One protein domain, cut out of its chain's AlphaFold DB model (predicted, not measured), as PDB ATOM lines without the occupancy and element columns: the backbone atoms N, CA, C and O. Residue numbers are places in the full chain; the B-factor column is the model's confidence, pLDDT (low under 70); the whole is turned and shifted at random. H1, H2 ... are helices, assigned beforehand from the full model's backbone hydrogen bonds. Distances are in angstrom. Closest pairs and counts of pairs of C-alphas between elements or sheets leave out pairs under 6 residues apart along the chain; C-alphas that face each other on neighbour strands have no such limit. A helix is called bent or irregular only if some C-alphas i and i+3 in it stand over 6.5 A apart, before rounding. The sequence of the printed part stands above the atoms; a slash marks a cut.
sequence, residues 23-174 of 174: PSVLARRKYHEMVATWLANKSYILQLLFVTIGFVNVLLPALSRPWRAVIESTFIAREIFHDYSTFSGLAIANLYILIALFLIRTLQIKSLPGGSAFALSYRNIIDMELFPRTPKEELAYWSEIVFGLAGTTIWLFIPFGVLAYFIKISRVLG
ATOM      1  N   PRO A  23     115.152 140.800 112.795       92.50
ATOM      2  CA  PRO A  23     116.363 140.216 113.373       92.50
ATOM      3  C   PRO A  23     117.520 141.212 113.513       92.50
ATOM      4  O   PRO A  23     118.310 141.113 114.453       92.50
ATOM      5  N   SER A  24     117.618 142.192 112.611       92.75
ATOM      6  CA  SER A  24     118.682 143.196 112.642       92.75
ATOM      7  C   SER A  24     118.542 144.135 113.843       92.75
ATOM      8  O   SER A  24     119.539 144.478 114.479       92.75
ATOM      9  N   VAL A  25     117.309 144.506 114.195       93.06
ATOM     10  CA  VAL A  25     117.004 145.361 115.353       93.06
ATOM     11  C   VAL A  25     117.256 144.590 116.643       93.06
ATOM     12  O   VAL A  25     117.904 145.099 117.557       93.06
ATOM     13  N   LEU A  26     116.839 143.321 116.688       92.31
ATOM     14  CA  LEU A  26     117.095 142.447 117.832       92.31
ATOM     15  C   LEU A  26     118.594 142.240 118.089       92.31
ATOM     16  O   LEU A  26     119.013 142.234 119.245       92.31
ATOM     17  N   ALA A  27     119.419 142.155 117.041       93.75
ATOM     18  CA  ALA A  27     120.874 142.063 117.185       93.75
ATOM     19  C   ALA A  27     121.492 143.297 117.881       93.75
ATOM     20  O   ALA A  27     122.557 143.200 118.498       93.75
ATOM     21  N   ARG A  28     120.821 144.456 117.821       94.62
ATOM     22  CA  ARG A  28     121.236 145.710 118.472       94.62
ATOM     23  C   ARG A  28     120.613 145.930 119.851       94.62
ATOM     24  O   ARG A  28     120.998 146.890 120.517       94.62
ATOM     25  N   ARG A  29     119.750 145.026 120.327       92.75
ATOM     26  CA  ARG A  29     119.012 145.155 121.599       92.75
ATOM     27  C   ARG A  29     119.890 145.502 122.800       92.75
ATOM     28  O   ARG A  29     119.513 146.335 123.619       92.75
ATOM     29  N   LYS A  30     121.104 144.944 122.855       94.94
ATOM     30  CA  LYS A  30     122.097 145.249 123.900       94.94
ATOM     31  C   LYS A  30     122.400 146.749 124.038       94.94
ATOM     32  O   LYS A  30     122.640 147.224 125.143       94.94
ATOM     33  N   TYR A  31     122.380 147.505 122.939       95.00
ATOM     34  CA  TYR A  31     122.635 148.946 122.956       95.00
ATOM     35  C   TYR A  31     121.429 149.724 123.487       95.00
ATOM     36  O   TYR A  31     121.614 150.660 124.265       95.00
ATOM     37  N   HIS A  32     120.208 149.317 123.126       93.12
ATOM     38  CA  HIS A  32     118.981 149.916 123.666       93.12
ATOM     39  C   HIS A  32     118.890 149.683 125.182       93.12
ATOM     40  O   HIS A  32     118.662 150.614 125.950       93.12
ATOM     41  N   GLU A  33     119.168 148.463 125.639       93.81
ATOM     42  CA  GLU A  33     119.197 148.117 127.066       93.81
ATOM     43  C   GLU A  33     120.258 148.905 127.840       93.81
ATOM     44  O   GLU A  33     119.970 149.459 128.906       93.81
ATOM     45  N   MET A  34     121.470 149.011 127.289       94.88
ATOM     46  CA  MET A  34     122.563 149.770 127.899       94.88
ATOM     47  C   MET A  34     122.192 151.245 128.080       94.88
ATOM     48  O   MET A  34     122.383 151.798 129.166       94.88
ATOM     49  N   VAL A  35     121.643 151.884 127.043       93.06
ATOM     50  CA  VAL A  35     121.283 153.307 127.102       93.06
ATOM     51  C   VAL A  35     120.100 153.542 128.037       93.06
ATOM     52  O   VAL A  35     120.169 154.451 128.865       93.06
ATOM     53  N   ALA A  36     119.062 152.700 127.994       91.50
ATOM     54  CA  ALA A  36     117.951 152.780 128.942       91.50
ATOM     55  C   ALA A  36     118.436 152.641 130.392       91.50
ATOM     56  O   ALA A  36     118.049 153.433 131.247       91.50
ATOM     57  N   THR A  37     119.328 151.684 130.662       94.12
ATOM     58  CA  THR A  37     119.905 151.460 131.999       94.12
ATOM     59  C   THR A  37     120.729 152.653 132.462       94.12
ATOM     60  O   THR A  37     120.597 153.106 133.601       94.12
ATOM     61  N   TRP A  38     121.558 153.208 131.577       93.94
ATOM     62  CA  TRP A  38     122.320 154.411 131.884       93.94
ATOM     63  C   TRP A  38     121.394 155.592 132.206       93.94
ATOM     64  O   TRP A  38     121.570 156.234 133.242       93.94
ATOM     65  N   LEU A  39     120.355 155.827 131.397       91.50
ATOM     66  CA  LEU A  39     119.377 156.893 131.625       91.50
ATOM     67  C   LEU A  39     118.560 156.669 132.904       91.50
ATOM     68  O   LEU A  39     118.346 157.621 133.653       91.50
ATOM     69  N   ALA A  40     118.164 155.437 133.220       90.75
ATOM     70  CA  ALA A  40     117.471 155.115 134.470       90.75
ATOM     71  C   ALA A  40     118.310 155.481 135.705       90.75
ATOM     72  O   ALA A  40     117.769 155.966 136.696       90.75
ATOM     73  N   ASN A  41     119.630 155.313 135.619       92.50
ATOM     74  CA  ASN A  41     120.546 155.582 136.724       92.50
ATOM     75  C   ASN A  41     121.044 157.034 136.778       92.50
ATOM     76  O   ASN A  41     121.398 157.520 137.853       92.50
ATOM     77  N   LYS A  42     121.141 157.718 135.632       90.94
ATOM     78  CA  LYS A  42     121.805 159.028 135.523       90.94
ATOM     79  C   LYS A  42     120.866 160.192 135.225       90.94
ATOM     80  O   LYS A  42     121.262 161.327 135.471       90.94
ATOM     81  N   SER A  43     119.638 159.947 134.763       86.94
ATOM     82  CA  SER A  43     118.690 161.013 134.390       86.94
ATOM     83  C   SER A  43     118.456 162.029 135.508       86.94
ATOM     84  O   SER A  43     118.536 163.223 135.248       86.94
ATOM     85  N   TYR A  44     118.260 161.587 136.753       87.19
ATOM     86  CA  TYR A  44     118.083 162.497 137.892       87.19
ATOM     87  C   TYR A  44     119.316 163.361 138.170       87.19
ATOM     88  O   TYR A  44     119.183 164.547 138.457       87.19
ATOM     89  N   ILE A  45     120.517 162.788 138.049       90.25
ATOM     90  CA  ILE A  45     121.771 163.530 138.238       90.25
ATOM     91  C   ILE A  45     121.922 164.579 137.131       90.25
ATOM     92  O   ILE A  45     122.251 165.725 137.413       90.25
ATOM     93  N   LEU A  46     121.629 164.215 135.881       88.62
ATOM     94  CA  LEU A  46     121.669 165.145 134.749       88.62
ATOM     95  C   LEU A  46     120.640 166.269 134.897       88.62
ATOM     96  O   LEU A  46     120.971 167.430 134.683       88.62
ATOM     97  N   GLN A  47     119.416 165.944 135.317       89.75
ATOM     98  CA  GLN A  47     118.384 166.940 135.605       89.75
ATOM     99  C   GLN A  47     118.826 167.903 136.703       89.75
ATOM    100  O   GLN A  47     118.682 169.110 136.533       89.75
ATOM    101  N   LEU A  48     119.405 167.392 137.795       91.69
ATOM    102  CA  LEU A  48     119.936 168.230 138.866       91.69
ATOM    103  C   LEU A  48     121.018 169.177 138.340       91.69
ATOM    104  O   LEU A  48     120.951 170.371 138.609       91.69
ATOM    105  N   LEU A  49     121.962 168.673 137.543       91.81
ATOM    106  CA  LEU A  49     123.000 169.501 136.927       91.81
ATOM    107  C   LEU A  49     122.395 170.604 136.051       91.81
ATOM    108  O   LEU A  49     122.750 171.770 136.215       91.81
ATOM    109  N   PHE A  50     121.451 170.276 135.165       90.44
ATOM    110  CA  PHE A  50     120.803 171.271 134.303       90.44
ATOM    111  C   PHE A  50     119.987 172.297 135.096       90.44
ATOM    112  O   PHE A  50     120.080 173.489 134.806       90.44
ATOM    113  N   VAL A  51     119.255 171.866 136.129       92.31
ATOM    114  CA  VAL A  51     118.559 172.763 137.065       92.31
ATOM    115  C   VAL A  51     119.549 173.707 137.735       92.31
ATOM    116  O   VAL A  51     119.316 174.911 137.764       92.31
ATOM    117  N   THR A  52     120.661 173.192 138.260       94.00
ATOM    118  CA  THR A  52     121.670 174.016 138.928       94.00
ATOM    119  C   THR A  52     122.278 175.028 137.964       94.00
ATOM    120  O   THR A  52     122.392 176.197 138.321       94.00
ATOM    121  N   ILE A  53     122.611 174.628 136.734       91.88
ATOM    122  CA  ILE A  53     123.154 175.548 135.726       91.88
ATOM    123  C   ILE A  53     122.131 176.640 135.393       91.88
ATOM    124  O   ILE A  53     122.489 177.818 135.408       91.88
ATOM    125  N   GLY A  54     120.871 176.276 135.138       92.06
ATOM    126  CA  GLY A  54     119.805 177.239 134.864       92.06
ATOM    127  C   GLY A  54     119.576 178.193 136.039       92.06
ATOM    128  O   GLY A  54     119.505 179.405 135.853       92.06
ATOM    129  N   PHE A  55     119.554 177.677 137.268       94.62
ATOM    130  CA  PHE A  55     119.435 178.496 138.471       94.62
ATOM    131  C   PHE A  55     120.594 179.488 138.590       94.62
ATOM    132  O   PHE A  55     120.362 180.686 138.728       94.62
ATOM    133  N   VAL A  56     121.836 179.008 138.494       95.31
ATOM    134  CA  VAL A  56     123.049 179.815 138.678       95.31
ATOM    135  C   VAL A  56     123.202 180.879 137.590       95.31
ATOM    136  O   VAL A  56     123.612 181.995 137.898       95.31
ATOM    137  N   ASN A  57     122.871 180.567 136.337       93.75
ATOM    138  CA  ASN A  57     123.082 181.491 135.219       93.75
ATOM    139  C   ASN A  57     121.875 182.387 134.930       93.75
ATOM    140  O   ASN A  57     122.053 183.448 134.345       93.75
ATOM    141  N   VAL A  58     120.659 182.001 135.330       94.00
ATOM    142  CA  VAL A  58     119.438 182.737 134.965       94.00
ATOM    143  C   VAL A  58     118.735 183.326 136.184       94.00
ATOM    144  O   VAL A  58     118.550 184.542 136.264       94.00
ATOM    145  N   LEU A  59     118.357 182.497 137.160       94.75
ATOM    146  CA  LEU A  59     117.534 182.961 138.283       94.75
ATOM    147  C   LEU A  59     118.353 183.671 139.372       94.75
ATOM    148  O   LEU A  59     117.965 184.736 139.851       94.75
ATOM    149  N   LEU A  60     119.502 183.121 139.761       95.38
ATOM    150  CA  LEU A  60     120.350 183.685 140.811       95.38
ATOM    151  C   LEU A  60     120.831 185.117 140.493       95.38
ATOM    152  O   LEU A  60     120.761 185.958 141.391       95.38
ATOM    153  N   PRO A  61     121.230 185.469 139.253       94.31
ATOM    154  CA  PRO A  61     121.560 186.851 138.877       94.31
ATOM    155  C   PRO A  61     120.344 187.785 138.898       94.31
ATOM    156  O   PRO A  61     120.468 188.998 139.104       94.31
ATOM    157  N   ALA A  62     119.134 187.254 138.699       93.25
ATOM    158  CA  ALA A  62     117.917 188.032 138.888       93.25
ATOM    159  C   ALA A  62     117.736 188.397 140.370       93.25
ATOM    160  O   ALA A  62     117.404 189.539 140.679       93.25
ATOM    161  N   LEU A  63     118.044 187.474 141.283       94.19
ATOM    162  CA  LEU A  63     117.861 187.638 142.725       94.19
ATOM    163  C   LEU A  63     118.991 188.431 143.408       94.19
ATOM    164  O   LEU A  63     118.699 189.306 144.221       94.19
ATOM    165  N   SER A  64     120.254 188.193 143.044       95.38
ATOM    166  CA  SER A  64     121.452 188.680 143.748       95.38
ATOM    167  C   SER A  64     122.305 189.617 142.886       95.38
ATOM    168  O   SER A  64     122.812 189.223 141.835       95.38
ATOM    169  N   ARG A  65     122.518 190.862 143.347       91.94
ATOM    170  CA  ARG A  65     123.363 191.853 142.646       91.94
ATOM    171  C   ARG A  65     124.844 191.448 142.575       91.94
ATOM    172  O   ARG A  65     125.396 191.549 141.482       91.94
ATOM    173  N   PRO A  66     125.486 190.956 143.659       95.69
ATOM    174  CA  PRO A  66     126.872 190.493 143.579       95.69
ATOM    175  C   PRO A  66     127.055 189.380 142.547       95.69
ATOM    176  O   PRO A  66     127.991 189.410 141.756       95.69
ATOM    177  N   TRP A  67     126.120 188.427 142.507       95.69
ATOM    178  CA  TRP A  67     126.199 187.326 141.553       95.69
ATOM    179  C   TRP A  67     125.949 187.780 140.114       95.69
ATOM    180  O   TRP A  67     126.620 187.322 139.191       95.69
ATOM    181  N   ARG A  68     125.035 188.736 139.913       94.75
ATOM    182  CA  ARG A  68     124.829 189.362 138.605       94.75
ATOM    183  C   ARG A  68     126.110 189.972 138.047       94.75
ATOM    184  O   ARG A  68     126.398 189.739 136.883       94.75
ATOM    185  N   ALA A  69     126.889 190.676 138.868       95.12
ATOM    186  CA  ALA A  69     128.158 191.253 138.426       95.12
ATOM    187  C   ALA A  69     129.149 190.178 137.935       95.12
ATOM    188  O   ALA A  69     129.835 190.380 136.934       95.12
ATOM    189  N   VAL A  70     129.179 189.010 138.590       95.50
ATOM    190  CA  VAL A  70     129.991 187.864 138.150       95.50
ATOM    191  C   VAL A  70     129.512 187.352 136.789       95.50
ATOM    192  O   VAL A  70     130.319 187.215 135.872       95.50
ATOM    193  N   ILE A  71     128.208 187.130 136.616       95.44
ATOM    194  CA  ILE A  71     127.653 186.658 135.340       95.44
ATOM    195  C   ILE A  71     127.864 187.668 134.206       95.44
ATOM    196  O   ILE A  71     128.291 187.279 133.122       95.44
ATOM    197  N   GLU A  72     127.640 188.958 134.451       93.69
ATOM    198  CA  GLU A  72     127.801 190.018 133.446       93.69
ATOM    199  C   GLU A  72     129.259 190.217 133.000       93.69
ATOM    200  O   GLU A  72     129.490 190.704 131.891       93.69
ATOM    201  N   SER A  73     130.236 189.796 133.812       94.75
ATOM    202  CA  SER A  73     131.659 189.804 133.444       94.75
ATOM    203  C   SER A  73     132.068 188.668 132.499       94.75
ATOM    204  O   SER A  73     133.135 188.727 131.891       94.75
ATOM    205  N   THR A  74     131.223 187.645 132.337       93.88
ATOM    206  CA  THR A  74     131.483 186.500 131.454       93.88
ATOM    207  C   THR A  74     130.589 186.581 130.223       93.88
ATOM    208  O   THR A  74     129.376 186.459 130.341       93.88
ATOM    209  N   PHE A  75     131.172 186.713 129.026       92.50
ATOM    210  CA  PHE A  75     130.420 186.940 127.780       92.50
ATOM    211  C   PHE A  75     129.268 185.941 127.556       92.50
ATOM    212  O   PHE A  75     128.119 186.344 127.421       92.50
ATOM    213  N   ILE A  76     129.552 184.635 127.590       92.50
ATOM    214  CA  ILE A  76     128.541 183.597 127.320       92.50
ATOM    215  C   ILE A  76     127.430 183.609 128.380       92.50
ATOM    216  O   ILE A  76     126.248 183.553 128.052       92.50
ATOM    217  N   ALA A  77     127.803 183.687 129.660       92.31
ATOM    218  CA  ALA A  77     126.836 183.653 130.754       92.31
ATOM    219  C   ALA A  77     125.965 184.917 130.777       92.31
ATOM    220  O   ALA A  77     124.768 184.831 131.047       92.31
ATOM    221  N   ARG A  78     126.546 186.071 130.433       94.25
ATOM    222  CA  ARG A  78     125.835 187.337 130.257       94.25
ATOM    223  C   ARG A  78     124.766 187.237 129.176       94.25
ATOM    224  O   ARG A  78     123.641 187.645 129.440       94.25
ATOM    225  N   GLU A  79     125.097 186.706 128.000       94.44
ATOM    226  CA  GLU A  79     124.129 186.549 126.902       94.44
ATOM    227  C   GLU A  79     122.992 185.598 127.294       94.44
ATOM    228  O   GLU A  79     121.822 185.942 127.149       94.44
ATOM    229  N   ILE A  80     123.313 184.449 127.904       92.81
ATOM    230  CA  ILE A  80     122.298 183.509 128.408       92.81
ATOM    231  C   ILE A  80     121.392 184.189 129.440       92.81
ATOM    232  O   ILE A  80     120.168 184.093 129.349       92.81
ATOM    233  N   PHE A  81     121.970 184.881 130.425       94.75
ATOM    234  CA  PHE A  81     121.196 185.595 131.435       94.75
ATOM    235  C   PHE A  81     120.316 186.675 130.809       94.75
ATOM    236  O   PHE A  81     119.139 186.787 131.163       94.75
ATOM    237  N   HIS A  82     120.870 187.468 129.892       94.81
ATOM    238  CA  HIS A  82     120.144 188.518 129.198       94.81
ATOM    239  C   HIS A  82     118.935 187.927 128.473       94.81
ATOM    240  O   HIS A  82     117.812 188.221 128.875       94.81
ATOM    241  N   ASP A  83     119.162 187.015 127.530       94.94
ATOM    242  CA  ASP A  83     118.120 186.428 126.689       94.94
ATOM    243  C   ASP A  83     117.009 185.756 127.494       94.94
ATOM    244  O   ASP A  83     115.826 185.950 127.215       94.94
ATOM    245  N   TYR A  84     117.358 185.010 128.542       93.81
ATOM    246  CA  TYR A  84     116.354 184.378 129.393       93.81
ATOM    247  C   TYR A  84     115.635 185.361 130.322       93.81
ATOM    248  O   TYR A  84     114.435 185.202 130.534       93.81
ATOM    249  N   SER A  85     116.314 186.382 130.853       92.56
ATOM    250  CA  SER A  85     115.697 187.377 131.749       92.56
ATOM    251  C   SER A  85     114.879 188.447 131.023       92.56
ATOM    252  O   SER A  85     114.092 189.140 131.663       92.56
ATOM    253  N   THR A  86     115.050 188.610 129.713       92.94
ATOM    254  CA  THR A  86     114.190 189.446 128.857       92.94
ATOM    255  C   THR A  86     113.217 188.623 128.026       92.94
ATOM    256  O   THR A  86     112.414 189.203 127.302       92.94
ATOM    257  N   PHE A  87     113.269 187.294 128.148       90.69
ATOM    258  CA  PHE A  87     112.483 186.354 127.356       90.69
ATOM    259  C   PHE A  87     112.596 186.641 125.847       90.69
ATOM    260  O   PHE A  87     111.600 186.729 125.135       90.69
ATOM    261  N   SER A  88     113.826 186.822 125.366       92.69
ATOM    262  CA  SER A  88     114.180 187.142 123.978       92.69
ATOM    263  C   SER A  88     115.248 186.182 123.444       92.69
ATOM    264  O   SER A  88     115.687 185.281 124.158       92.69
ATOM    265  N   GLY A  89     115.659 186.353 122.183       93.19
ATOM    266  CA  GLY A  89     116.813 185.649 121.610       93.19
ATOM    267  C   GLY A  89     116.754 184.133 121.813       93.19
ATOM    268  O   GLY A  89     115.794 183.476 121.391       93.19
ATOM    269  N   LEU A  90     117.762 183.589 122.502       91.81
ATOM    270  CA  LEU A  90     117.872 182.165 122.825       91.81
ATOM    271  C   LEU A  90     116.667 181.612 123.594       91.81
ATOM    272  O   LEU A  90     116.292 180.463 123.369       91.81
ATOM    273  N   ALA A  91     116.028 182.392 124.469       91.50
ATOM    274  CA  ALA A  91     114.888 181.912 125.249       91.50
ATOM    275  C   ALA A  91     113.663 181.630 124.365       91.50
ATOM    276  O   ALA A  91     113.027 180.583 124.504       91.50
ATOM    277  N   ILE A  92     113.375 182.522 123.410       93.38
ATOM    278  CA  ILE A  92     112.295 182.339 122.430       93.38
ATOM    279  C   ILE A  92     112.637 181.197 121.470       93.38
ATOM    280  O   ILE A  92     111.793 180.340 121.211       93.38
ATOM    281  N   ALA A  93     113.875 181.151 120.969       93.94
ATOM    282  CA  ALA A  93     114.321 180.069 120.093       93.94
ATOM    283  C   ALA A  93     114.156 178.701 120.775       93.94
ATOM    284  O   ALA A  93     113.567 177.784 120.202       93.94
ATOM    285  N   ASN A  94     114.588 178.587 122.032       93.12
ATOM    286  CA  ASN A  94     114.454 177.368 122.818       93.12
ATOM    287  C   ASN A  94     112.988 177.022 123.117       93.12
ATOM    288  O   ASN A  94     112.636 175.845 123.081       93.12
ATOM    289  N   LEU A  95     112.108 178.006 123.329       92.00
ATOM    290  CA  LEU A  95     110.669 177.760 123.448       92.00
ATOM    291  C   LEU A  95     110.092 177.137 122.167       92.00
ATOM    292  O   LEU A  95     109.389 176.130 122.246       92.00
ATOM    293  N   TYR A  96     110.415 177.683 120.992       93.69
ATOM    294  CA  TYR A  96     109.965 177.113 119.716       93.69
ATOM    295  C   TYR A  96     110.526 175.716 119.472       93.69
ATOM    296  O   TYR A  96     109.786 174.833 119.037       93.69
ATOM    297  N   ILE A  97     111.803 175.491 119.794       92.94
ATOM    298  CA  ILE A  97     112.412 174.159 119.725       92.94
ATOM    299  C   ILE A  97     111.652 173.199 120.638       92.94
ATOM    300  O   ILE A  97     111.284 172.115 120.196       92.94
ATOM    301  N   LEU A  98     111.350 173.588 121.877       91.12
ATOM    302  CA  LEU A  98     110.614 172.739 122.811       91.12
ATOM    303  C   LEU A  98     109.213 172.385 122.289       91.12
ATOM    304  O   LEU A  98     108.805 171.226 122.375       91.12
ATOM    305  N   ILE A  99     108.502 173.353 121.704       91.75
ATOM    306  CA  ILE A  99     107.201 173.122 121.060       91.75
ATOM    307  C   ILE A  99     107.353 172.145 119.887       91.75
ATOM    308  O   ILE A  99     106.589 171.186 119.786       91.75
ATOM    309  N   ALA A 100     108.352 172.337 119.023       92.44
ATOM    310  CA  ALA A 100     108.607 171.448 117.895       92.44
ATOM    311  C   ALA A 100     108.935 170.019 118.358       92.44
ATOM    312  O   ALA A 100     108.355 169.064 117.844       92.44
ATOM    313  N   LEU A 101     109.796 169.867 119.369       90.25
ATOM    314  CA  LEU A 101     110.118 168.575 119.978       90.25
ATOM    315  C   LEU A 101     108.860 167.897 120.531       90.25
ATOM    316  O   LEU A 101     108.648 166.710 120.288       90.25
ATOM    317  N   PHE A 102     107.996 168.647 121.219       87.69
ATOM    318  CA  PHE A 102     106.727 168.136 121.735       87.69
ATOM    319  C   PHE A 102     105.789 167.653 120.613       87.69
ATOM    320  O   PHE A 102     105.195 166.575 120.721       87.69
ATOM    321  N   LEU A 103     105.685 168.406 119.515       89.94
ATOM    322  CA  LEU A 103     104.870 168.033 118.356       89.94
ATOM    323  C   LEU A 103     105.421 166.793 117.642       89.94
ATOM    324  O   LEU A 103     104.671 165.844 117.405       89.94
ATOM    325  N   ILE A 104     106.723 166.762 117.344       87.19
ATOM    326  CA  ILE A 104     107.380 165.616 116.695       87.19
ATOM    327  C   ILE A 104     107.189 164.360 117.545       87.19
ATOM    328  O   ILE A 104     106.770 163.322 117.032       87.19
ATOM    329  N   ARG A 105     107.421 164.471 118.854       84.12
ATOM    330  CA  ARG A 105     107.194 163.387 119.807       84.12
ATOM    331  C   ARG A 105     105.756 162.875 119.743       84.12
ATOM    332  O   ARG A 105     105.544 161.672 119.624       84.12
ATOM    333  N   THR A 106     104.771 163.774 119.750       85.31
ATOM    334  CA  THR A 106     103.343 163.417 119.664       85.31
ATOM    335  C   THR A 106     103.021 162.616 118.398       85.31
ATOM    336  O   THR A 106     102.283 161.632 118.457       85.31
ATOM    337  N   LEU A 107     103.623 162.977 117.261       86.00
ATOM    338  CA  LEU A 107     103.477 162.235 116.003       86.00
ATOM    339  C   LEU A 107     104.139 160.847 116.056       86.00
ATOM    340  O   LEU A 107     103.660 159.902 115.424       86.00
ATOM    341  N   GLN A 108     105.220 160.703 116.824       83.88
ATOM    342  CA  GLN A 108     105.990 159.465 116.947       83.88
ATOM    343  C   GLN A 108     105.440 158.479 117.988       83.88
ATOM    344  O   GLN A 108     105.787 157.303 117.902       83.88
ATOM    345  N   ILE A 109     104.541 158.893 118.896       81.56
ATOM    346  CA  ILE A 109     103.979 158.060 119.988       81.56
ATOM    347  C   ILE A 109     103.542 156.667 119.525       81.56
ATOM    348  O   ILE A 109     103.849 155.665 120.164       81.56
ATOM    349  N   LYS A 110     102.835 156.583 118.392       80.44
ATOM    350  CA  LYS A 110     102.312 155.306 117.869       80.44
ATOM    351  C   LYS A 110     103.403 154.352 117.382       80.44
ATOM    352  O   LYS A 110     103.118 153.194 117.113       80.44
ATOM    353  N   SER A 111     104.616 154.857 117.201       82.69
ATOM    354  CA  SER A 111     105.773 154.098 116.738       82.69
ATOM    355  C   SER A 111     106.690 153.691 117.889       82.69
ATOM    356  O   SER A 111     107.710 153.079 117.619       82.69
ATOM    357  N   LEU A 112     106.378 154.032 119.145       81.62
ATOM    358  CA  LEU A 112     107.177 153.621 120.299       81.62
ATOM    359  C   LEU A 112     106.768 152.220 120.790       81.62
ATOM    360  O   LEU A 112     105.576 151.907 120.779       81.62
ATOM    361  N   PRO A 113     107.705 151.416 121.333       74.25
ATOM    362  CA  PRO A 113     107.414 150.071 121.853       74.25
ATOM    363  C   PRO A 113     106.367 150.030 122.980       74.25
ATOM    364  O   PRO A 113     105.694 149.023 123.171       74.25
ATOM    365  N   GLY A 114     106.230 151.120 123.744       73.50
ATOM    366  CA  GLY A 114     105.217 151.290 124.797       73.50
ATOM    367  C   GLY A 114     103.970 152.066 124.359       73.50
ATOM    368  O   GLY A 114     103.107 152.352 125.188       73.50
ATOM    369  N   GLY A 115     103.877 152.448 123.081       74.19
ATOM    370  CA  GLY A 115     102.788 153.263 122.549       74.19
ATOM    371  C   GLY A 115     102.561 154.555 123.344       74.19
ATOM    372  O   GLY A 115     103.494 155.289 123.668       74.19
ATOM    373  N   SER A 116     101.298 154.830 123.679       64.06
ATOM    374  CA  SER A 116     100.869 156.022 124.425       64.06
ATOM    375  C   SER A 116     101.102 155.953 125.937       64.06
ATOM    376  O   SER A 116     100.599 156.823 126.649       64.06
ATOM    377  N   ALA A 117     101.840 154.964 126.457       60.09
ATOM    378  CA  ALA A 117     102.246 154.909 127.866       60.09
ATOM    379  C   ALA A 117     103.334 155.974 128.152       60.09
ATOM    380  O   ALA A 117     104.496 155.691 128.430       60.09
ATOM    381  N   PHE A 118     102.935 157.239 128.028       48.75
ATOM    382  CA  PHE A 118     103.757 158.406 127.683       48.75
ATOM    383  C   PHE A 118     104.573 159.018 128.836       48.75
ATOM    384  O   PHE A 118     105.270 160.017 128.655       48.75
ATOM    385  N   ALA A 119     104.509 158.425 130.026       59.31
ATOM    386  CA  ALA A 119     105.163 158.927 131.237       59.31
ATOM    387  C   ALA A 119     106.035 157.868 131.925       59.31
ATOM    388  O   ALA A 119     106.379 157.999 133.101       59.31
ATOM    389  N   LEU A 120     106.362 156.783 131.224       73.19
ATOM    390  CA  LEU A 120     107.160 155.725 131.816       73.19
ATOM    391  C   LEU A 120     108.589 156.208 132.030       73.19
ATOM    392  O   LEU A 120     109.255 156.689 131.116       73.19
ATOM    393  N   SER A 121     109.063 156.056 133.262       80.88
ATOM    394  CA  SER A 121     110.472 156.247 133.567       80.88
ATOM    395  C   SER A 121     111.313 155.249 132.764       80.88
ATOM    396  O   SER A 121     110.851 154.159 132.417       80.88
ATOM    397  N   TYR A 122     112.588 155.565 132.534       85.56
ATOM    398  CA  TYR A 122     113.517 154.599 131.936       85.56
ATOM    399  C   TYR A 122     113.597 153.288 132.732       85.56
ATOM    400  O   TYR A 122     113.831 152.234 132.153       85.56
ATOM    401  N   ARG A 123     113.326 153.331 134.042       87.19
ATOM    402  CA  ARG A 123     113.226 152.131 134.876       87.19
ATOM    403  C   ARG A 123     112.047 151.251 134.469       87.19
ATOM    404  O   ARG A 123     112.226 150.062 134.253       87.19
ATOM    405  N   ASN A 124     110.887 151.857 134.242       86.94
ATOM    406  CA  ASN A 124     109.706 151.155 133.751       86.94
ATOM    407  C   ASN A 124     109.929 150.558 132.349       86.94
ATOM    408  O   ASN A 124     109.433 149.472 132.069       86.94
ATOM    409  N   ILE A 125     110.684 151.242 131.477       85.69
ATOM    410  CA  ILE A 125     111.067 150.718 130.150       85.69
ATOM    411  C   ILE A 125     111.885 149.429 130.291       85.69
ATOM    412  O   ILE A 125     111.631 148.472 129.562       85.69
ATOM    413  N   ILE A 126     112.826 149.390 131.236       88.06
ATOM    414  CA  ILE A 126     113.653 148.207 131.515       88.06
ATOM    415  C   ILE A 126     112.803 147.091 132.127       88.06
ATOM    416  O   ILE A 126     112.794 145.981 131.601       88.06
ATOM    417  N   ASP A 127     112.042 147.396 133.181       87.69
ATOM    418  CA  ASP A 127     111.245 146.415 133.932       87.69
ATOM    419  C   ASP A 127     110.163 145.752 133.061       87.69
ATOM    420  O   ASP A 127     109.803 144.591 133.260       87.69
ATOM    421  N   MET A 128     109.647 146.483 132.069       86.94
ATOM    422  CA  MET A 128     108.679 145.980 131.095       86.94
ATOM    423  C   MET A 128     109.305 145.547 129.770       86.94
ATOM    424  O   MET A 128     108.559 145.195 128.857       86.94
ATOM    425  N   GLU A 129     110.629 145.568 129.626       87.75
ATOM    426  CA  GLU A 129     111.345 145.230 128.388       87.75
ATOM    427  C   GLU A 129     110.766 145.926 127.135       87.75
ATOM    428  O   GLU A 129     110.488 145.280 126.119       87.75
ATOM    429  N   LEU A 130     110.518 147.235 127.209       87.75
ATOM    430  CA  LEU A 130     109.928 148.029 126.120       87.75
ATOM    431  C   LEU A 130     111.001 148.500 125.133       87.75
ATOM    432  O   LEU A 130     111.206 149.697 124.927       87.75
ATOM    433  N   PHE A 131     111.701 147.539 124.537       89.81
ATOM    434  CA  PHE A 131     112.757 147.778 123.555       89.81
ATOM    435  C   PHE A 131     112.227 147.660 122.123       89.81
ATOM    436  O   PHE A 131     111.279 146.904 121.884       89.81
ATOM    437  N   PRO A 132     112.822 148.391 121.166       90.56
ATOM    438  CA  PRO A 132     112.398 148.334 119.775       90.56
ATOM    439  C   PRO A 132     112.588 146.937 119.179       90.56
ATOM    440  O   PRO A 132     113.569 146.240 119.448       90.56
ATOM    441  N   ARG A 133     111.629 146.531 118.348       91.00
ATOM    442  CA  ARG A 133     111.605 145.268 117.597       91.00
ATOM    443  C   ARG A 133     111.587 145.499 116.089       91.00
ATOM    444  O   ARG A 133     111.924 144.584 115.345       91.00
ATOM    445  N   THR A 134     111.200 146.693 115.640       91.31
ATOM    446  CA  THR A 134     111.158 147.080 114.222       91.31
ATOM    447  C   THR A 134     112.035 148.307 113.945       91.31
ATOM    448  O   THR A 134     112.280 149.098 114.860       91.31
ATOM    449  N   PRO A 135     112.488 148.533 112.694       90.62
ATOM    450  CA  PRO A 135     113.306 149.706 112.361       90.62
ATOM    451  C   PRO A 135     112.608 151.036 112.668       90.62
ATOM    452  O   PRO A 135     113.242 152.008 113.074       90.62
ATOM    453  N   LYS A 136     111.278 151.073 112.516       89.38
ATOM    454  CA  LYS A 136     110.462 152.249 112.831       89.38
ATOM    455  C   LYS A 136     110.463 152.554 114.332       89.38
ATOM    456  O   LYS A 136     110.588 153.715 114.715       89.38
ATOM    457  N   GLU A 137     110.347 151.520 115.164       89.94
ATOM    458  CA  GLU A 137     110.444 151.650 116.621       89.94
ATOM    459  C   GLU A 137     111.844 152.046 117.064       89.94
ATOM    460  O   GLU A 137     111.989 152.845 117.982       89.94
ATOM    461  N   GLU A 138     112.879 151.520 116.410       91.19
ATOM    462  CA  GLU A 138     114.261 151.867 116.727       91.19
ATOM    463  C   GLU A 138     114.552 153.342 116.431       91.19
ATOM    464  O   GLU A 138     115.134 154.030 117.270       91.19
ATOM    465  N   LEU A 139     114.088 153.855 115.289       90.56
ATOM    466  CA  LEU A 139     114.197 155.279 114.974       90.56
ATOM    467  C   LEU A 139     113.482 156.140 116.023       90.56
ATOM    468  O   LEU A 139     114.067 157.103 116.514       90.56
ATOM    469  N   ALA A 140     112.245 155.775 116.379       89.00
ATOM    470  CA  ALA A 140     111.456 156.490 117.382       89.00
ATOM    471  C   ALA A 140     112.096 156.432 118.782       89.00
ATOM    472  O   ALA A 140     112.066 157.407 119.526       89.00
ATOM    473  N   TYR A 141     112.706 155.301 119.139       89.50
ATOM    474  CA  TYR A 141     113.416 155.114 120.401       89.50
ATOM    475  C   TYR A 141     114.632 156.045 120.509       89.50
ATOM    476  O   TYR A 141     114.805 156.737 121.513       89.50
ATOM    477  N   TRP A 142     115.460 156.105 119.463       91.19
ATOM    478  CA  TRP A 142     116.633 156.979 119.457       91.19
ATOM    479  C   TRP A 142     116.259 158.459 119.383       91.19
ATOM    480  O   TRP A 142     116.875 159.269 120.081       91.19
ATOM    481  N   SER A 143     115.242 158.820 118.594       89.25
ATOM    482  CA  SER A 143     114.758 160.201 118.550       89.25
ATOM    483  C   SER A 143     114.215 160.640 119.907       89.25
ATOM    484  O   SER A 143     114.562 161.726 120.358       89.25
ATOM    485  N   GLU A 144     113.466 159.786 120.609       86.81
ATOM    486  CA  GLU A 144     112.959 160.073 121.957       86.81
ATOM    487  C   GLU A 144     114.091 160.313 122.966       86.81
ATOM    488  O   GLU A 144     113.988 161.218 123.787       86.81
ATOM    489  N   ILE A 145     115.199 159.569 122.898       88.62
ATOM    490  CA  ILE A 145     116.354 159.810 123.780       88.62
ATOM    491  C   ILE A 145     116.981 161.178 123.500       88.62
ATOM    492  O   ILE A 145     117.220 161.953 124.430       88.62
ATOM    493  N   VAL A 146     117.235 161.491 122.226       89.06
ATOM    494  CA  VAL A 146     117.840 162.770 121.822       89.06
ATOM    495  C   VAL A 146     116.927 163.937 122.203       89.06
ATOM    496  O   VAL A 146     117.371 164.901 122.830       89.06
ATOM    497  N   PHE A 147     115.638 163.830 121.883       88.25
ATOM    498  CA  PHE A 147     114.634 164.841 122.206       88.25
ATOM    499  C   PHE A 147     114.386 164.940 123.706       88.25
ATOM    500  O   PHE A 147     114.186 166.041 124.208       88.25
ATOM    501  N   GLY A 148     114.458 163.833 124.440       84.81
ATOM    502  CA  GLY A 148     114.355 163.804 125.892       84.81
ATOM    503  C   GLY A 148     115.495 164.570 126.556       84.81
ATOM    504  O   GLY A 148     115.243 165.372 127.454       84.81
ATOM    505  N   LEU A 149     116.737 164.394 126.093       85.38
ATOM    506  CA  LEU A 149     117.894 165.141 126.602       85.38
ATOM    507  C   LEU A 149     117.812 166.635 126.251       85.38
ATOM    508  O   LEU A 149     117.960 167.483 127.138       85.38
ATOM    509  N   ALA A 150     117.529 166.965 124.989       86.38
ATOM    510  CA  ALA A 150     117.398 168.351 124.537       86.38
ATOM    511  C   ALA A 150     116.222 169.064 125.227       86.38
ATOM    512  O   ALA A 150     116.384 170.142 125.800       86.38
ATOM    513  N   GLY A 151     115.058 168.417 125.242       86.00
ATOM    514  CA  GLY A 151     113.838 168.907 125.867       86.00
ATOM    515  C   GLY A 151     113.994 169.090 127.371       86.00
ATOM    516  O   GLY A 151     113.604 170.132 127.879       86.00
ATOM    517  N   THR A 152     114.631 168.151 128.080       84.25
ATOM    518  CA  THR A 152     114.923 168.302 129.518       84.25
ATOM    519  C   THR A 152     115.827 169.502 129.775       84.25
ATOM    520  O   THR A 152     115.542 170.304 130.657       84.25
ATOM    521  N   THR A 153     116.890 169.666 128.986       82.19
ATOM    522  CA  THR A 153     117.815 170.800 129.139       82.19
ATOM    523  C   THR A 153     117.076 172.128 128.970       82.19
ATOM    524  O   THR A 153     117.172 173.010 129.818       82.19
ATOM    525  N   ILE A 154     116.273 172.255 127.911       86.25
ATOM    526  CA  ILE A 154     115.522 173.476 127.608       86.25
ATOM    527  C   ILE A 154     114.412 173.734 128.639       86.25
ATOM    528  O   ILE A 154     114.278 174.852 129.144       86.25
ATOM    529  N   TRP A 155     113.634 172.702 128.975       82.38
ATOM    530  CA  TRP A 155     112.514 172.775 129.915       82.38
ATOM    531  C   TRP A 155     112.943 173.247 131.300       82.38
ATOM    532  O   TRP A 155     112.183 173.936 131.967       82.38
ATOM    533  N   LEU A 156     114.159 172.917 131.733       84.56
ATOM    534  CA  LEU A 156     114.664 173.328 133.041       84.56
ATOM    535  C   LEU A 156     115.141 174.788 133.072       84.56
ATOM    536  O   LEU A 156     115.206 175.380 134.145       84.56
ATOM    537  N   PHE A 157     115.436 175.395 131.919       84.75
ATOM    538  CA  PHE A 157     115.881 176.790 131.833       84.75
ATOM    539  C   PHE A 157     114.721 177.777 131.651       84.75
ATOM    540  O   PHE A 157     114.756 178.874 132.209       84.75
ATOM    541  N   ILE A 158     113.685 177.411 130.886       87.69
ATOM    542  CA  ILE A 158     112.567 178.317 130.566       87.69
ATOM    543  C   ILE A 158     111.844 178.847 131.821       87.69
ATOM    544  O   ILE A 158     111.679 180.064 131.912       87.69
ATOM    545  N   PRO A 159     111.463 178.022 132.818       90.31
ATOM    546  CA  PRO A 159     110.816 178.506 134.038       90.31
ATOM    547  C   PRO A 159     111.667 179.525 134.800       90.31
ATOM    548  O   PRO A 159     111.141 180.516 135.300       90.31
ATOM    549  N   PHE A 160     112.990 179.331 134.847       92.75
ATOM    550  CA  PHE A 160     113.899 180.304 135.451       92.75
ATOM    551  C   PHE A 160     113.956 181.611 134.669       92.75
ATOM    552  O   PHE A 160     113.985 182.669 135.294       92.75
ATOM    553  N   GLY A 161     113.905 181.555 133.336       91.06
ATOM    554  CA  GLY A 161     113.772 182.745 132.493       91.06
ATOM    555  C   GLY A 161     112.486 183.518 132.780       91.06
ATOM    556  O   GLY A 161     112.534 184.715 133.045       91.06
ATOM    557  N   VAL A 162     111.345 182.821 132.843       92.31
ATOM    558  CA  VAL A 162     110.043 183.426 133.181       92.31
ATOM    559  C   VAL A 162     110.088 184.107 134.553       92.31
ATOM    560  O   VAL A 162     109.691 185.264 134.682       92.31
ATOM    561  N   LEU A 163     110.616 183.432 135.577       93.25
ATOM    562  CA  LEU A 163     110.761 184.018 136.914       93.25
ATOM    563  C   LEU A 163     111.696 185.235 136.906       93.25
ATOM    564  O   LEU A 163     111.353 186.279 137.463       93.25
ATOM    565  N   ALA A 164     112.858 185.123 136.258       91.69
ATOM    566  CA  ALA A 164     113.826 186.210 136.149       91.69
ATOM    567  C   ALA A 164     113.232 187.441 135.447       91.69
ATOM    568  O   ALA A 164     113.463 188.565 135.897       91.69
ATOM    569  N   TYR A 165     112.429 187.228 134.403       92.81
ATOM    570  CA  TYR A 165     111.706 188.273 133.681       92.81
ATOM    571  C   TYR A 165     110.745 189.043 134.592       92.81
ATOM    572  O   TYR A 165     110.847 190.268 134.701       92.81
ATOM    573  N   PHE A 166     109.879 188.343 135.330       93.12
ATOM    574  CA  PHE A 166     108.945 188.998 136.252       93.12
ATOM    575  C   PHE A 166     109.654 189.721 137.406       93.12
ATOM    576  O   PHE A 166     109.251 190.826 137.766       93.12
ATOM    577  N   ILE A 167     110.740 189.157 137.947       90.88
ATOM    578  CA  ILE A 167     111.566 189.815 138.980       90.88
ATOM    579  C   ILE A 167     112.208 191.100 138.444       90.88
ATOM    580  O   ILE A 167     112.369 192.080 139.173       90.88
ATOM    581  N   LYS A 168     112.630 191.105 137.178       84.38
ATOM    582  CA  LYS A 168     113.238 192.282 136.555       84.38
ATOM    583  C   LYS A 168     112.199 193.382 136.347       84.38
ATOM    584  O   LYS A 168     112.479 194.524 136.694       84.38
ATOM    585  N   ILE A 169     111.011 193.033 135.855       87.31
ATOM    586  CA  ILE A 169     109.905 193.982 135.655       87.31
ATOM    587  C   ILE A 169     109.432 194.584 136.976       87.31
ATOM    588  O   ILE A 169     109.262 195.798 137.056       87.31
ATOM    589  N   SER A 170     109.264 193.777 138.026       83.69
ATOM    590  CA  SER A 170     108.788 194.286 139.319       83.69
ATOM    591  C   SER A 170     109.734 195.317 139.940       83.69
ATOM    592  O   SER A 170     109.274 196.238 140.599       83.69
ATOM    593  N   ARG A 171     111.042 195.211 139.680       79.94
ATOM    594  CA  ARG A 171     112.055 196.192 140.112       79.94
ATOM    595  C   ARG A 171     112.104 197.469 139.273       79.94
ATOM    596  O   ARG A 171     112.771 198.410 139.680       79.94
ATOM    597  N   VAL A 172     111.512 197.465 138.081       76.12
ATOM    598  CA  VAL A 172     111.413 198.655 137.219       76.12
ATOM    599  C   VAL A 172     110.135 199.437 137.529       76.12
ATOM    600  O   VAL A 172     110.116 200.651 137.372       76.12
ATOM    601  N   LEU A 173     109.075 198.741 137.949       68.94
ATOM    602  CA  LEU A 173     107.756 199.324 138.209       68.94
ATOM    603  C   LEU A 173     107.517 199.750 139.668       68.94
ATOM    604  O   LEU A 173     106.531 200.441 139.917       68.94
ATOM    605  N   GLY A 174     108.352 199.311 140.613       55.78
ATOM    606  CA  GLY A 174     108.285 199.680 142.034       55.78
ATOM    607  C   GLY A 174     109.445 200.567 142.440       55.78
ATOM    608  O   GLY A 174     109.195 201.510 143.218       55.78
TER     609      GLY A 174
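Overview. This is residues 23 to 174 of the 174 residues of an uncharacterized protein of Aeromonas veronii (UniProt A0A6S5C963). Three long helices, H2, H5 and H7, run lengthwise in a loose rod, with bent H7 in the middle between bent H2 and H5; H5 runs back against the other two. Short H3 and H4 fold across the rod toward one end, H4 packing on H2b and H7b, while H6 packs on H2a toward the other end, where H1 lies. The printed part has 152 residues with seven named helices, H1 to H7 in chain order, and no named strand: all helix. It is loose, with a radius of gyration of the C-alphas of 19.1 A, and spans 64 by 27 by 24 A.

Arrangement. Start at H1, residues 23 to 27, which meets H2a, residues 29 to 41, only through their link. By its hydrogen bonds H2, residues 29 to 63, was assigned as one helix, but it is bent: C-alphas 41 and 44 are 7.4 A apart, and H2a stands at a steep tilt of 45 degrees to H2b, residues 44 to 63. H2b is irregular, with C-alphas 57 and 60 6.6 A apart, and has a kink of 39 degrees near residue 56. H3, residues 65 to 72, touches H2b, the closest C-alphas being those of Pro 61 and Arg 68, 4.1 A. H4, residues 75 to 85, is about perpendicular to H2b at 82 degrees, and they touch at C-alphas Val 58 and Phe 81, 4.9 A, their closest. H5, residues 90 to 111, is irregular, with C-alphas 107 and 110 7.3 A apart. H6, residues 122 to 127, touches H2a, closest at C-alphas Ala 40 and Tyr 122, 4.7 A. H7, residues 135 to 173, was likewise assigned as one helix but is bent, with C-alphas 156 and 159 6.5 A apart; its arms H7a, residues 135 to 156, and H7b, residues 159 to 173, stand at 26 degrees. H7a touches H5, opposite ways at a shallow tilt of 29 degrees, closest at C-alphas Ser 111 and Glu 137, 5.3 A. H7b touches H2b, the same way at 9 degrees, closest at C-alphas Ala 62 and Ala 164, 5.2 A. H2b and H5 are apart. Every O i to N i+4 pair is within hydrogen-bond range in H1, H2a, H3, H4, H6, H7a and H7b, against 13 of 16 in H2b and 16 of 18 in H5.

Along the chain. Find C-alpha 23 at (116.363, 140.216, 113.373), where H1 begins. H2a is 18.4 A long, H2b 25.6 A, H5 31.2 A, H7a 31.4 A and H7b 21.5 A. H7b ends at C-alpha 173, (107.756, 199.324, 138.209).

Size, cuts and confidence. The C-alphas of Pro 23 and Gly 174, the two farthest apart, are 66.5 A from each other. The printed part has no cut and no long link. Look for pLDDT under 70 at residues 116 to 119 and 173 to 174.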